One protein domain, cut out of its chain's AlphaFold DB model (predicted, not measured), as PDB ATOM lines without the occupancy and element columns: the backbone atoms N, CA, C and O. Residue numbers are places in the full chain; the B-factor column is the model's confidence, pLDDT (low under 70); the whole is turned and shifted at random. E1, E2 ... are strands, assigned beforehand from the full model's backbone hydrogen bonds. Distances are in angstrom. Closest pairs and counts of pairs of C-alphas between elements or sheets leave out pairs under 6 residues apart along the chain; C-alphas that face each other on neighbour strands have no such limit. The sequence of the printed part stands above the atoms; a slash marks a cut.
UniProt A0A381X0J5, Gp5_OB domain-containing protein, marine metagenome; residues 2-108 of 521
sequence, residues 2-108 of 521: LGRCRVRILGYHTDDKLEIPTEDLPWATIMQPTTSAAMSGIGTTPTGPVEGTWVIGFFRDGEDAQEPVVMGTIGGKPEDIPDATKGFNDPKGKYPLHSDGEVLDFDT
ATOM      1  N   LEU A   2     149.535 174.169 173.460       82.38
ATOM      2  CA  LEU A   2     149.081 172.891 174.058       82.38
ATOM      3  C   LEU A   2     149.319 171.647 173.181       82.38
ATOM      4  O   LEU A   2     148.856 170.569 173.533       82.38
ATOM      5  N   GLY A   3     149.971 171.784 172.022       88.69
ATOM      6  CA  GLY A   3     150.255 170.638 171.147       88.69
ATOM      7  C   GLY A   3     149.038 170.010 170.453       88.69
ATOM      8  O   GLY A   3     149.149 168.930 169.894       88.69
ATOM      9  N   ARG A   4     147.866 170.661 170.487       92.50
ATOM     10  CA  ARG A   4     146.645 170.150 169.843       92.50
ATOM     11  C   ARG A   4     146.813 170.043 168.326       92.50
ATOM     12  O   ARG A   4     147.447 170.909 167.725       92.50
ATOM     13  N   CYS A   5     146.174 169.050 167.715       92.75
ATOM     14  CA  CYS A   5     146.120 168.860 166.263       92.75
ATOM     15  C   CYS A   5     144.670 168.837 165.764       92.75
ATOM     16  O   CYS A   5     143.746 168.578 166.531       92.75
ATOM     17  N   ARG A   6     144.454 169.137 164.481       94.19
ATOM     18  CA  ARG A   6     143.148 168.969 163.835       94.19
ATOM     19  C   ARG A   6     143.080 167.574 163.229       94.19
ATOM     20  O   ARG A   6     143.968 167.210 162.463       94.19
ATOM     21  N   VAL A   7     142.052 166.803 163.577       94.31
ATOM     22  CA  VAL A   7     141.928 165.395 163.173       94.31
ATOM     23  C   VAL A   7     140.654 165.203 162.360       94.31
ATOM     24  O   VAL A   7     139.561 165.551 162.806       94.31
ATOM     25  N   ARG A   8     140.787 164.628 161.162       95.31
ATOM     26  CA  ARG A   8     139.642 164.151 160.383       95.31
ATOM     27  C   ARG A   8     139.363 162.705 160.782       95.31
ATOM     28  O   ARG A   8     140.228 161.855 160.612       95.31
ATOM     29  N   ILE A   9     138.197 162.448 161.366       93.75
ATOM     30  CA  ILE A   9     137.907 161.191 162.055       93.75
ATOM     31  C   ILE A   9     137.164 160.267 161.101       93.75
ATOM     32  O   ILE A   9     136.084 160.600 160.613       93.75
ATOM     33  N   LEU A  10     137.767 159.112 160.825       91.94
ATOM     34  CA  LEU A  10     137.211 158.131 159.902       91.94
ATOM     35  C   LEU A  10     135.848 157.641 160.412       91.94
ATOM     36  O   LEU A  10     135.704 157.299 161.583       91.94
ATOM     37  N   GLY A  11     134.847 157.639 159.531       90.56
ATOM     38  CA  GLY A  11     133.466 157.258 159.850       90.56
ATOM     39  C   GLY A  11     132.580 158.394 160.377       90.56
ATOM     40  O   GLY A  11     131.369 158.313 160.204       90.56
ATOM     41  N   TYR A  12     133.155 159.461 160.949       89.69
ATOM     42  CA  TYR A  12     132.406 160.640 161.420       89.69
ATOM     43  C   TYR A  12     132.512 161.836 160.469       89.69
ATOM     44  O   TYR A  12     131.549 162.577 160.297       89.69
ATOM     45  N   HIS A  13     133.678 162.045 159.858       94.06
ATOM     46  CA  HIS A  13     133.919 163.143 158.925       94.06
ATOM     47  C   HIS A  13     133.998 162.616 157.486       94.06
ATOM     48  O   HIS A  13     134.624 161.589 157.230       94.06
ATOM     49  N   THR A  14     133.393 163.350 156.551       93.19
ATOM     50  CA  THR A  14     133.506 163.138 155.094       93.19
ATOM     51  C   THR A  14     134.944 163.351 154.604       93.19
ATOM     52  O   THR A  14     135.720 164.056 155.257       93.19
ATOM     53  N   ASP A  15     135.331 162.761 153.471       92.62
ATOM     54  CA  ASP A  15     136.605 163.050 152.801       92.62
ATOM     55  C   ASP A  15     136.543 164.327 151.943       92.62
ATOM     56  O   ASP A  15     137.591 164.857 151.576       92.62
ATOM     57  N   ASP A  16     135.357 164.880 151.682       92.50
ATOM     58  CA  ASP A  16     135.213 166.131 150.939       92.50
ATOM     59  C   ASP A  16     135.659 167.350 151.777       92.50
ATOM     60  O   ASP A  16     135.165 167.626 152.877       92.50
ATOM     61  N   LYS A  17     136.624 168.111 151.247       89.19
ATOM     62  CA  LYS A  17     137.136 169.342 151.872       89.19
ATOM     63  C   LYS A  17     136.213 170.541 151.680       89.19
ATOM     64  O   LYS A  17     136.371 171.517 152.408       89.19
ATOM     65  N   LEU A  18     135.297 170.494 150.713       90.50
ATOM     66  CA  LEU A  18     134.312 171.551 150.490       90.50
ATOM     67  C   LEU A  18     133.193 171.495 151.530       90.50
ATOM     68  O   LEU A  18     132.700 172.541 151.943       90.50
ATOM     69  N   GLU A  19     132.817 170.292 151.968       91.50
ATOM     70  CA  GLU A  19     131.813 170.101 153.020       91.50
ATOM     71  C   GLU A  19     132.372 170.412 154.410       91.50
ATOM     72  O   GLU A  19     131.727 171.101 155.196       91.50
ATOM     73  N   ILE A  20     133.578 169.915 154.715       91.62
ATOM     74  CA  ILE A  20     134.267 170.193 155.980       91.62
ATOM     75  C   ILE A  20     135.699 170.640 155.671       91.62
ATOM     76  O   ILE A  20     136.579 169.786 155.488       91.62
ATOM     77  N   PRO A  21     135.963 171.956 155.629       93.00
ATOM     78  CA  PRO A  21     137.309 172.496 155.483       93.00
ATOM     79  C   PRO A  21     138.257 172.013 156.586       93.00
ATOM     80  O   PRO A  21     137.853 171.678 157.701       93.00
ATOM     81  N   THR A  22     139.561 171.967 156.293       92.44
ATOM     82  CA  THR A  22     140.560 171.462 157.259       92.44
ATOM     83  C   THR A  22     140.635 172.353 158.496       92.44
ATOM     84  O   THR A  22     140.928 171.878 159.589       92.44
ATOM     85  N   GLU A  23     140.362 173.642 158.336       93.38
ATOM     86  CA  GLU A  23     140.339 174.644 159.386       93.38
ATOM     87  C   GLU A  23     139.157 174.533 160.352       93.38
ATOM     88  O   GLU A  23     139.285 174.954 161.507       93.38
ATOM     89  N   ASP A  24     138.072 173.902 159.919       93.31
ATOM     90  CA  ASP A  24     136.844 173.768 160.701       93.31
ATOM     91  C   ASP A  24     136.829 172.492 161.554       93.31
ATOM     92  O   ASP A  24     135.983 172.330 162.433       93.31
ATOM     93  N   LEU A  25     137.805 171.599 161.354       93.44
ATOM     94  CA  LEU A  25     137.963 170.398 162.169       93.44
ATOM     95  C   LEU A  25     138.230 170.748 163.648       93.44
ATOM     96  O   LEU A  25     139.050 171.636 163.935       93.44
ATOM     97  N   PRO A  26     137.617 170.014 164.598       91.31
ATOM     98  CA  PRO A  26     137.842 170.227 166.019       91.31
ATOM     99  C   PRO A  26     139.297 169.944 166.404       91.31
ATOM    100  O   PRO A  26     139.985 169.090 165.835       91.31
ATOM    101  N   TRP A  27     139.775 170.679 167.408       94.00
ATOM    102  CA  TRP A  27     141.113 170.491 167.958       94.00
ATOM    103  C   TRP A  27     141.138 169.301 168.915       94.00
ATOM    104  O   TRP A  27     140.555 169.365 169.996       94.00
ATOM    105  N   ALA A  28     141.894 168.267 168.564       94.06
ATOM    106  CA  ALA A  28     142.143 167.119 169.417       94.06
ATOM    107  C   ALA A  28     143.299 167.374 170.391       94.06
ATOM    108  O   ALA A  28     144.318 167.977 170.041       94.06
ATOM    109  N   THR A  29     143.148 166.899 171.628       93.19
ATOM    110  CA  THR A  29     144.205 166.968 172.650       93.19
ATOM    111  C   THR A  29     145.088 165.729 172.574       93.19
ATOM    112  O   THR A  29     144.571 164.622 172.495       93.19
ATOM    113  N   ILE A  30     146.412 165.893 172.618       92.12
ATOM    114  CA  ILE A  30     147.353 164.766 172.583       92.12
ATOM    115  C   ILE A  30     147.641 164.282 174.005       92.12
ATOM    116  O   ILE A  30     148.028 165.067 174.872       92.12
ATOM    117  N   MET A  31     147.488 162.981 174.233       91.62
ATOM    118  CA  MET A  31     147.908 162.309 175.455       91.62
ATOM    119  C   MET A  31     149.421 162.073 175.415       91.62
ATOM    120  O   MET A  31     149.928 161.374 174.540       91.62
ATOM    121  N   GLN A  32     150.161 162.666 176.355       91.75
ATOM    122  CA  GLN A  32     151.603 162.434 176.466       91.75
ATOM    123  C   GLN A  32     151.891 161.068 177.119       91.75
ATOM    124  O   GLN A  32     151.103 160.618 177.956       91.75
ATOM    125  N   PRO A  33     153.014 160.403 176.780       93.38
ATOM    126  CA  PRO A  33     153.424 159.180 177.467       93.38
ATOM    127  C   PRO A  33     153.704 159.457 178.950       93.38
ATOM    128  O   PRO A  33     154.098 160.563 179.317       93.38
ATOM    129  N   THR A  34     153.584 158.435 179.801       93.50
ATOM    130  CA  THR A  34     153.812 158.543 181.259       93.50
ATOM    131  C   THR A  34     155.239 158.951 181.638       93.50
ATOM    132  O   THR A  34     155.477 159.391 182.758       93.50
ATOM    133  N   THR A  35     156.189 158.847 180.706       92.38
ATOM    134  CA  THR A  35     157.562 159.353 180.837       92.38
ATOM    135  C   THR A  35     157.667 160.880 180.707       92.38
ATOM    136  O   THR A  35     158.728 161.438 180.977       92.38
ATOM    137  N   SER A  36     156.587 161.573 180.327       93.06
ATOM    138  CA  SER A  36     156.481 163.035 180.286       93.06
ATOM    139  C   SER A  36     155.548 163.537 181.392       93.06
ATOM    140  O   SER A  36     154.362 163.223 181.398       93.06
ATOM    141  N   ALA A  37     156.066 164.356 182.315       91.12
ATOM    142  CA  ALA A  37     155.308 164.815 183.486       91.12
ATOM    143  C   ALA A  37     154.204 165.847 183.174       91.12
ATOM    144  O   ALA A  37     153.305 166.031 183.993       91.12
ATOM    145  N   ALA A  38     154.273 166.529 182.024       90.75
ATOM    146  CA  ALA A  38     153.302 167.532 181.573       90.75
ATOM    147  C   ALA A  38     153.021 168.667 182.588       90.75
ATOM    148  O   ALA A  38     151.946 169.268 182.579       90.75
ATOM    149  N   MET A  39     153.979 168.981 183.468       92.00
ATOM    150  CA  MET A  39     153.790 169.924 184.574       92.00
ATOM    151  C   MET A  39     154.939 170.932 184.628       92.00
ATOM    152  O   MET A  39     156.101 170.544 184.637       92.00
ATOM    153  N   SER A  40     154.629 172.232 184.679       90.81
ATOM    154  CA  SER A  40     155.610 173.314 184.900       90.81
ATOM    155  C   SER A  40     156.830 173.296 183.961       90.81
ATOM    156  O   SER A  40     157.933 173.652 184.363       90.81
ATOM    157  N   GLY A  41     156.644 172.871 182.706       86.19
ATOM    158  CA  GLY A  41     157.728 172.748 181.720       86.19
ATOM    159  C   GLY A  41     158.589 171.485 181.860       86.19
ATOM    160  O   GLY A  41     159.565 171.339 181.132       86.19
ATOM    161  N   ILE A  42     158.229 170.565 182.757       88.19
ATOM    162  CA  ILE A  42     158.881 169.266 182.943       88.19
ATOM    163  C   ILE A  42     158.154 168.230 182.076       88.19
ATOM    164  O   ILE A  42     156.967 167.965 182.275       88.19
ATOM    165  N   GLY A  43     158.858 167.636 181.113       88.69
ATOM    166  CA  GLY A  43     158.313 166.635 180.194       88.69
ATOM    167  C   GLY A  43     158.915 166.735 178.795       88.69
ATOM    168  O   GLY A  43     159.888 167.455 178.573       88.69
ATOM    169  N   THR A  44     158.336 166.008 177.844       89.44
ATOM    170  CA  THR A  44     158.678 166.110 176.422       89.44
ATOM    171  C   THR A  44     157.784 167.132 175.721       89.44
ATOM    172  O   THR A  44     156.706 167.484 176.207       89.44
ATOM    173  N   THR A  45     158.213 167.620 174.556       87.88
ATOM    174  CA  THR A  45     157.390 168.499 173.718       87.88
ATOM    175  C   THR A  45     156.070 167.794 173.357       87.88
ATOM    176  O   THR A  45     156.113 166.646 172.914       87.88
ATOM    177  N   PRO A  46     154.893 168.435 173.507       83.38
ATOM    178  CA  PRO A  46     153.589 167.826 173.213       83.38
ATOM    179  C   PRO A  46     153.285 167.810 171.704       83.38
ATOM    180  O   PRO A  46     152.172 168.093 171.282       83.38
ATOM    181  N   THR A  47     154.288 167.543 170.870       85.75
ATOM    182  CA  THR A  47     154.192 167.518 169.406       85.75
ATOM    183  C   THR A  47     154.886 166.272 168.877       85.75
ATOM    184  O   THR A  47     155.841 165.789 169.481       85.75
ATOM    185  N   GLY A  48     154.436 165.772 167.732       86.12
ATOM    186  CA  GLY A  48     154.965 164.554 167.121       86.12
ATOM    187  C   GLY A  48     154.273 164.235 165.798       86.12
ATOM    188  O   GLY A  48     154.973 164.088 164.802       86.12
ATOM    189  N   PRO A  49     152.925 164.206 165.752       91.94
ATOM    190  CA  PRO A  49     152.197 164.050 164.498       91.94
ATOM    191  C   PRO A  49     152.490 165.203 163.530       91.94
ATOM    192  O   PRO A  49     152.379 166.371 163.910       91.94
ATOM    193  N   VAL A  50     152.824 164.859 162.289       92.62
ATOM    194  CA  VAL A  50     152.889 165.776 161.138       92.62
ATOM    195  C   VAL A  50     151.605 165.670 160.312       92.62
ATOM    196  O   VAL A  50     150.820 164.736 160.502       92.62
ATOM    197  N   GLU A  51     151.355 166.613 159.405       92.62
ATOM    198  CA  GLU A  51     150.193 166.541 158.517       92.62
ATOM    199  C   GLU A  51     150.149 165.200 157.759       92.62
ATOM    200  O   GLU A  51     151.154 164.754 157.215       92.62
ATOM    201  N   GLY A  52     148.990 164.532 157.764       90.81
ATOM    202  CA  GLY A  52     148.815 163.191 157.184       90.81
ATOM    203  C   GLY A  52     149.090 162.016 158.137       90.81
ATOM    204  O   GLY A  52     148.815 160.877 157.778       90.81
ATOM    205  N   THR A  53     149.572 162.259 159.364       93.88
ATOM    206  CA  THR A  53     149.799 161.185 160.351       93.88
ATOM    207  C   THR A  53     148.489 160.511 160.762       93.88
ATOM    208  O   THR A  53     147.566 161.177 161.237       93.88
ATOM    209  N   TRP A  54     148.440 159.181 160.680       92.88
ATOM    210  CA  TRP A  54     147.340 158.399 161.238       92.88
ATOM    211  C   TRP A  54     147.416 158.366 162.764       92.88
ATOM    212  O   TRP A  54     148.456 158.074 163.360       92.88
ATOM    213  N   VAL A  55     146.290 158.665 163.406       94.25
ATOM    214  CA  VAL A  55     146.168 158.726 164.863       94.25
ATOM    215  C   VAL A  55     145.079 157.787 165.356       94.25
ATOM    216  O   VAL A  55     144.084 157.556 164.676       94.25
ATOM    217  N   ILE A  56     145.260 157.283 166.573       94.88
ATOM    218  CA  ILE A  56     144.248 156.530 167.310       94.88
ATOM    219  C   ILE A  56     143.904 157.268 168.596       94.88
ATOM    220  O   ILE A  56     144.761 157.901 169.220       94.88
ATOM    221  N   GLY A  57     142.640 157.210 168.993       93.50
ATOM    222  CA  GLY A  57     142.131 157.996 170.101       93.50
ATOM    223  C   GLY A  57     140.715 157.617 170.496       93.50
ATOM    224  O   GLY A  57     140.159 156.633 170.013       93.50
ATOM    225  N   PHE A  58     140.147 158.419 171.384       93.75
ATOM    226  CA  PHE A  58     138.768 158.296 171.837       93.75
ATOM    227  C   PHE A  58     138.159 159.687 172.022       93.75
ATOM    228  O   PHE A  58     138.878 160.675 172.185       93.75
ATOM    229  N   PHE A  59     136.833 159.762 172.013       94.81
ATOM    230  CA  PHE A  59     136.103 160.960 172.411       94.81
ATOM    231  C   PHE A  59     135.885 160.941 173.920       94.81
ATOM    232  O   PHE A  59     135.393 159.953 174.468       94.81
ATOM    233  N   ARG A  60     136.281 162.011 174.615       93.12
ATOM    234  CA  ARG A  60     136.143 162.082 176.078       93.12
ATOM    235  C   ARG A  60     134.693 162.319 176.518       93.12
ATOM    236  O   ARG A  60     134.355 162.017 177.658       93.12
ATOM    237  N   ASP A  61     133.860 162.821 175.616       93.25
ATOM    238  CA  ASP A  61     132.436 163.104 175.796       93.25
ATOM    239  C   ASP A  61     131.509 161.974 175.303       93.25
ATOM    240  O   ASP A  61     130.291 162.114 175.329       93.25
ATOM    241  N   GLY A  62     132.054 160.815 174.921       88.94
ATOM    242  CA  GLY A  62     131.248 159.643 174.565       88.94
ATOM    243  C   GLY A  62     130.554 159.781 173.206       88.94
ATOM    244  O   GLY A  62     131.222 160.004 172.200       88.94
ATOM    245  N   GLU A  63     129.231 159.583 173.167       86.19
ATOM    246  CA  GLU A  63     128.439 159.565 171.922       86.19
ATOM    247  C   GLU A  63     128.314 160.943 171.252       86.19
ATOM    248  O   GLU A  63     128.107 161.002 170.040       86.19
ATOM    249  N   ASP A  64     128.495 162.035 172.004       88.19
ATOM    250  CA  ASP A  64     128.412 163.407 171.481       88.19
ATOM    251  C   ASP A  64     129.560 163.739 170.502       88.19
ATOM    252  O   ASP A  64     129.403 164.580 169.611       88.19
ATOM    253  N   ALA A  65     130.692 163.033 170.617       89.75
ATOM    254  CA  ALA A  65     131.818 163.052 169.682       89.75
ATOM    255  C   ALA A  65     132.391 164.454 169.351       89.75
ATOM    256  O   ALA A  65     132.825 164.708 168.225       89.75
ATOM    257  N   GLN A  66     132.424 165.372 170.322       89.56
ATOM    258  CA  GLN A  66     132.944 166.739 170.170       89.56
ATOM    259  C   GLN A  66     134.355 166.926 170.746       89.56
ATOM    260  O   GLN A  66     135.078 167.820 170.299       89.56
ATOM    261  N   GLU A  67     134.780 166.109 171.720       92.75
ATOM    262  CA  GLU A  67     136.069 166.262 172.415       92.75
ATOM    263  C   GLU A  67     137.062 165.122 172.107       92.75
ATOM    264  O   GLU A  67     137.268 164.223 172.934       92.75
ATOM    265  N   PRO A  68     137.728 165.138 170.935       94.75
ATOM    266  CA  PRO A  68     138.676 164.093 170.577       94.75
ATOM    267  C   PRO A  68     139.981 164.181 171.385       94.75
ATOM    268  O   PRO A  68     140.592 165.245 171.546       94.75
ATOM    269  N   VAL A  69     140.454 163.023 171.843       94.12
ATOM    270  CA  VAL A  69     141.758 162.838 172.490       94.12
ATOM    271  C   VAL A  69     142.576 161.830 171.690       94.12
ATOM    272  O   VAL A  69     142.150 160.696 171.485       94.12
ATOM    273  N   VAL A  70     143.772 162.232 171.262       95.00
ATOM    274  CA  VAL A  70     144.737 161.368 170.572       95.00
ATOM    275  C   VAL A  70     145.557 160.605 171.606       95.00
ATOM    276  O   VAL A  70     146.236 161.210 172.432       95.00
ATOM    277  N   MET A  71     145.516 159.276 171.539       94.38
ATOM    278  CA  MET A  71     146.273 158.364 172.400       94.38
ATOM    279  C   MET A  71     147.649 158.030 171.814       94.38
ATOM    280  O   MET A  71     148.605 157.830 172.560       94.38
ATOM    281  N   GLY A  72     147.755 157.972 170.486       92.44
ATOM    282  CA  GLY A  72     148.994 157.640 169.795       92.44
ATOM    283  C   GLY A  72     148.879 157.755 168.280       92.44
ATOM    284  O   GLY A  72     147.823 158.094 167.743       92.44
ATOM    285  N   THR A  73     149.981 157.464 167.598       94.38
ATOM    286  CA  THR A  73     150.085 157.429 166.136       94.38
ATOM    287  C   THR A  73     150.235 155.995 165.657       94.38
ATOM    288  O   THR A  73     150.823 155.170 166.357       94.38
ATOM    289  N   ILE A  74     149.753 155.705 164.455       91.62
ATOM    290  CA  ILE A  74     149.908 154.402 163.809       91.62
ATOM    291  C   ILE A  74     150.592 154.633 162.462       91.62
ATOM    292  O   ILE A  74     150.226 155.554 161.743       91.62
ATOM    293  N   GLY A  75     151.606 153.824 162.156       87.69
ATOM    294  CA  GLY A  75     152.261 153.797 160.848       87.69
ATOM    295  C   GLY A  75     151.917 152.511 160.106       87.69
ATOM    296  O   GLY A  75     151.610 151.494 160.732       87.69
ATOM    297  N   GLY A  76     151.977 152.551 158.781       86.38
ATOM    298  CA  GLY A  76     151.676 151.418 157.918       86.38
ATOM    299  C   GLY A  76     152.500 151.431 156.636       86.38
ATOM    300  O   GLY A  76     153.576 152.022 156.560       86.38
ATOM    301  N   LYS A  77     151.994 150.725 155.628       84.31
ATOM    302  CA  LYS A  77     152.443 150.847 154.243       84.31
ATOM    303  C   LYS A  77     151.273 151.440 153.454       84.31
ATOM    304  O   LYS A  77     150.218 150.806 153.453       84.31
ATOM    305  N   PRO A  78     151.410 152.621 152.829       82.12
ATOM    306  CA  PRO A  78     150.378 153.153 151.949       82.12
ATOM    307  C   PRO A  78     150.081 152.166 150.812       82.12
ATOM    308  O   PRO A  78     151.005 151.632 150.198       82.12
ATOM    309  N   GLU A  79     148.801 151.901 150.552       81.81
ATOM    310  CA  GLU A  79     148.355 151.063 149.424       81.81
ATOM    311  C   GLU A  79     148.090 151.902 148.167       81.81
ATOM    312  O   GLU A  79     148.336 151.446 147.052       81.81
ATOM    313  N   ASP A  80     147.658 153.149 148.370       82.44
ATOM    314  CA  ASP A  80     147.292 154.100 147.326       82.44
ATOM    315  C   ASP A  80     148.181 155.349 147.357       82.44
ATOM    316  O   ASP A  80     148.725 155.744 148.391       82.44
ATOM    317  N   ILE A  81     148.291 156.000 146.197       82.38
ATOM    318  CA  ILE A  81     149.006 157.269 146.041       82.38
ATOM    319  C   ILE A  81     148.256 158.370 146.814       82.38
ATOM    320  O   ILE A  81     147.039 158.496 146.648       82.38
ATOM    321  N   PRO A  82     148.949 159.198 147.616       83.75
ATOM    322  CA  PRO A  82     148.317 160.277 148.372       83.75
ATOM    323  C   PRO A  82     147.666 161.317 147.449       83.75
ATOM    324  O   PRO A  82     148.288 161.816 146.509       83.75
ATOM    325  N   ASP A  83     146.425 161.697 147.758       88.25
ATOM    326  CA  ASP A  83     145.676 162.725 147.029       88.25
ATOM    327  C   ASP A  83     145.435 163.945 147.926       88.25
ATOM    328  O   ASP A  83     144.536 163.969 148.771       88.25
ATOM    329  N   ALA A  84     146.232 164.997 147.718       87.94
ATOM    330  CA  ALA A  84     146.140 166.238 148.484       87.94
ATOM    331  C   ALA A  84     144.820 167.002 148.261       87.94
ATOM    332  O   ALA A  84     144.524 167.929 149.018       87.94
ATOM    333  N   THR A  85     143.998 166.642 147.270       89.44
ATOM    334  CA  THR A  85     142.670 167.250 147.077       89.44
ATOM    335  C   THR A  85     141.619 166.647 148.007       89.44
ATOM    336  O   THR A  85     140.694 167.349 148.419       89.44
ATOM    337  N   LYS A  86     141.811 165.398 148.445       90.38
ATOM    338  CA  LYS A  86     140.894 164.679 149.333       90.38
ATOM    339  C   LYS A  86     141.276 164.804 150.801       90.38
ATOM    340  O   LYS A  86     142.420 165.091 151.170       90.38
ATOM    341  N   GLY A  87     140.284 164.647 151.669       88.81
ATOM    342  CA  GLY A  87     140.453 164.495 153.110       88.81
ATOM    343  C   GLY A  87     141.307 163.273 153.449       88.81
ATOM    344  O   GLY A  87     141.655 162.483 152.577       88.81
ATOM    345  N   PHE A  88     141.687 163.141 154.724       92.06
ATOM    346  CA  PHE A  88     142.544 162.054 155.234       92.06
ATOM    347  C   PHE A  88     143.969 162.001 154.652       92.06
ATOM    348  O   PHE A  88     144.721 161.084 154.957       92.06
ATOM    349  N   ASN A  89     144.360 163.012 153.879       90.69
ATOM    350  CA  ASN A  89     145.696 163.186 153.317       90.69
ATOM    351  C   ASN A  89     146.316 164.495 153.827       90.69
ATOM    352  O   ASN A  89     145.600 165.386 154.298       90.69
ATOM    353  N   ASP A  90     147.637 164.639 153.701       91.12
ATOM    354  CA  ASP A  90     148.307 165.917 153.950       91.12
ATOM    355  C   ASP A  90     147.782 166.985 152.966       91.12
ATOM    356  O   ASP A  90     147.982 166.860 151.755       91.12
ATOM    357  N   PRO A  91     147.131 168.066 153.444       89.06
ATOM    358  CA  PRO A  91     146.616 169.117 152.572       89.06
ATOM    359  C   PRO A  91     147.710 169.876 151.809       89.06
ATOM    360  O   PRO A  91     147.394 170.534 150.821       89.06
ATOM    361  N   LYS A  92     148.973 169.812 152.251       89.69
ATOM    362  CA  LYS A  92     150.116 170.443 151.575       89.69
ATOM    363  C   LYS A  92     150.818 169.505 150.592       89.69
ATOM    364  O   LYS A  92     151.692 169.968 149.864       89.69
ATOM    365  N   GLY A  93     150.470 168.216 150.584       86.62
ATOM    366  CA  GLY A  93     151.101 167.204 149.735       86.62
ATOM    367  C   GLY A  93     152.598 167.003 149.997       86.62
ATOM    368  O   GLY A  93     153.314 166.571 149.099       86.62
ATOM    369  N   LYS A  94     153.096 167.357 151.190       87.94
ATOM    370  CA  LYS A  94     154.486 167.120 151.600       87.94
ATOM    371  C   LYS A  94     154.678 165.673 152.056       87.94
ATOM    372  O   LYS A  94     155.719 165.091 151.764       87.94
ATOM    373  N   TYR A  95     153.706 165.127 152.787       87.44
ATOM    374  CA  TYR A  95     153.724 163.763 153.313       87.44
ATOM    375  C   TYR A  95     152.753 162.834 152.570       87.44
ATOM    376  O   TYR A  95     151.685 163.292 152.156       87.44
ATOM    377  N   PRO A  96     153.068 161.526 152.458       85.12
ATOM    378  CA  PRO A  96     154.318 160.851 152.848       85.12
ATOM    379  C   PRO A  96     155.554 161.372 152.092       85.12
ATOM    380  O   PRO A  96     155.441 161.931 151.003       85.12
ATOM    381  N   LEU A  97     156.746 161.248 152.689       79.50
ATOM    382  CA  LEU A  97     157.993 161.652 152.031       79.50
ATOM    383  C   LEU A  97     158.421 160.577 151.034       79.50
ATOM    384  O   LEU A  97     158.497 159.402 151.373       79.50
ATOM    385  N   HIS A  98     158.754 161.009 149.823       66.56
ATOM    386  CA  HIS A  98     159.150 160.136 148.728       66.56
ATOM    387  C   HIS A  98     160.652 160.283 148.490       66.56
ATOM    388  O   HIS A  98     161.097 161.279 147.919       66.56
ATOM    389  N   SER A  99     161.444 159.308 148.927       52.34
ATOM    390  CA  SER A  99     162.832 159.172 148.472       52.34
ATOM    391  C   SER A  99     162.833 158.296 147.216       52.34
ATOM    392  O   SER A  99     162.370 157.161 147.284       52.34
ATOM    393  N   ASP A 100     163.347 158.807 146.099       51.47
ATOM    394  CA  ASP A 100     163.660 158.037 144.881       51.47
ATOM    395  C   ASP A 100     162.474 157.431 144.097       51.47
ATOM    396  O   ASP A 100     162.608 156.378 143.480       51.47
ATOM    397  N   GLY A 101     161.313 158.097 144.061       53.03
ATOM    398  CA  GLY A 101     160.181 157.674 143.212       53.03
ATOM    399  C   GLY A 101     159.382 156.469 143.732       53.03
ATOM    400  O   GLY A 101     158.438 156.040 143.073       53.03
ATOM    401  N   GLU A 102     159.716 155.963 144.922       58.16
ATOM    402  CA  GLU A 102     158.969 154.927 145.643       58.16
ATOM    403  C   GLU A 102     157.772 155.588 146.368       58.16
ATOM    404  O   GLU A 102     157.933 156.213 147.415       58.16
ATOM    405  N   VAL A 103     156.569 155.514 145.781       59.75
ATOM    406  CA  VAL A 103     155.343 156.183 146.289       59.75
ATOM    407  C   VAL A 103     154.653 155.426 147.427       59.75
ATOM    408  O   VAL A 103     153.840 155.996 148.149       59.75
ATOM    409  N   LEU A 104     155.015 154.159 147.631       72.25
ATOM    410  CA  LEU A 104     154.320 153.225 148.522       72.25
ATOM    411  C   LEU A 104     155.311 152.423 149.390       72.25
ATOM    412  O   LEU A 104     155.276 151.192 149.408       72.25
ATOM    413  N   ASP A 105     156.238 153.098 150.079       74.12
ATOM    414  CA  ASP A 105     157.166 152.457 151.031       74.12
ATOM    415  C   ASP A 105     156.573 152.411 152.460       74.12
ATOM    416  O   ASP A 105     155.634 153.133 152.779       74.12
ATOM    417  N   PHE A 106     157.094 151.549 153.340       80.25
ATOM    418  CA  PHE A 106     156.665 151.515 154.744       80.25
ATOM    419  C   PHE A 106     157.051 152.806 155.481       80.25
ATOM    420  O   PHE A 106     158.189 153.260 155.370       80.25
ATOM    421  N   ASP A 107     156.174 153.284 156.366       83.88
ATOM    422  CA  ASP A 107     156.408 154.467 157.213       83.88
ATOM    423  C   ASP A 107     157.565 154.283 158.216       83.88
ATOM    424  O   ASP A 107     158.102 155.246 158.769       83.88
ATOM    425  N   THR A 108     157.963 153.035 158.486       84.94
ATOM    426  CA  THR A 108     159.118 152.745 159.346       84.94
ATOM    427  C   THR A 108     160.410 153.144 158.633       84.94
ATOM    428  O   THR A 108     160.691 152.650 157.542       84.94
TER     429      THR A 108
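Overview. This is residues 2 to 108 of the 521 residues of the protein "Gp5_OB domain-containing protein" of marine metagenome (UniProt A0A381X0J5). What is the main picture? There is little regular structure: a small, strongly twisted three-stranded sheet, with long loops reaching away from it, residues 31 to 53 towards one end and 75 to 108 towards the other. What are the figures? The printed part has 107 residues, with no named helix and strands E1, E2, E3 along the chain holding 17; the class is all strand. The sheet, order E1, E3, E2, is mixed. The whole is only just compact, close to loose, with a radius of gyration of the C-alphas of 15.2 A and spans of 44 by 33 by 19 A.

Arrangement. What pairs with inner strand E3, residues 68 to 74? E2, residues 54 to 59, is antiparallel in a hairpin, N 69 and O 58 within hydrogen-bond range at 2.8 A. E1, residues 27 to 30, is parallel, N 70 and O 29 at 2.8 A. What else pairs? Residues 5 to 6 pair antiparallel with 27 to 28 of E1.

Along the chain. Where does E1 begin? C-alpha 27 is at (141.113, 170.491, 167.958), and E1 spans 9.6 A. Where does E3 end? C-alpha 74 is at (149.908, 154.402, 163.809); E3 spans 16.3 A and E2 16.1 A.

Size, cuts and confidence. How large is it? The C-alphas farthest apart, Ser 40 and Gly 101, are 44.8 A apart. What of links and confidence? The printed part has no cut, E1 to E2 is a long link, and residues 98 to 103 have pLDDT under 70.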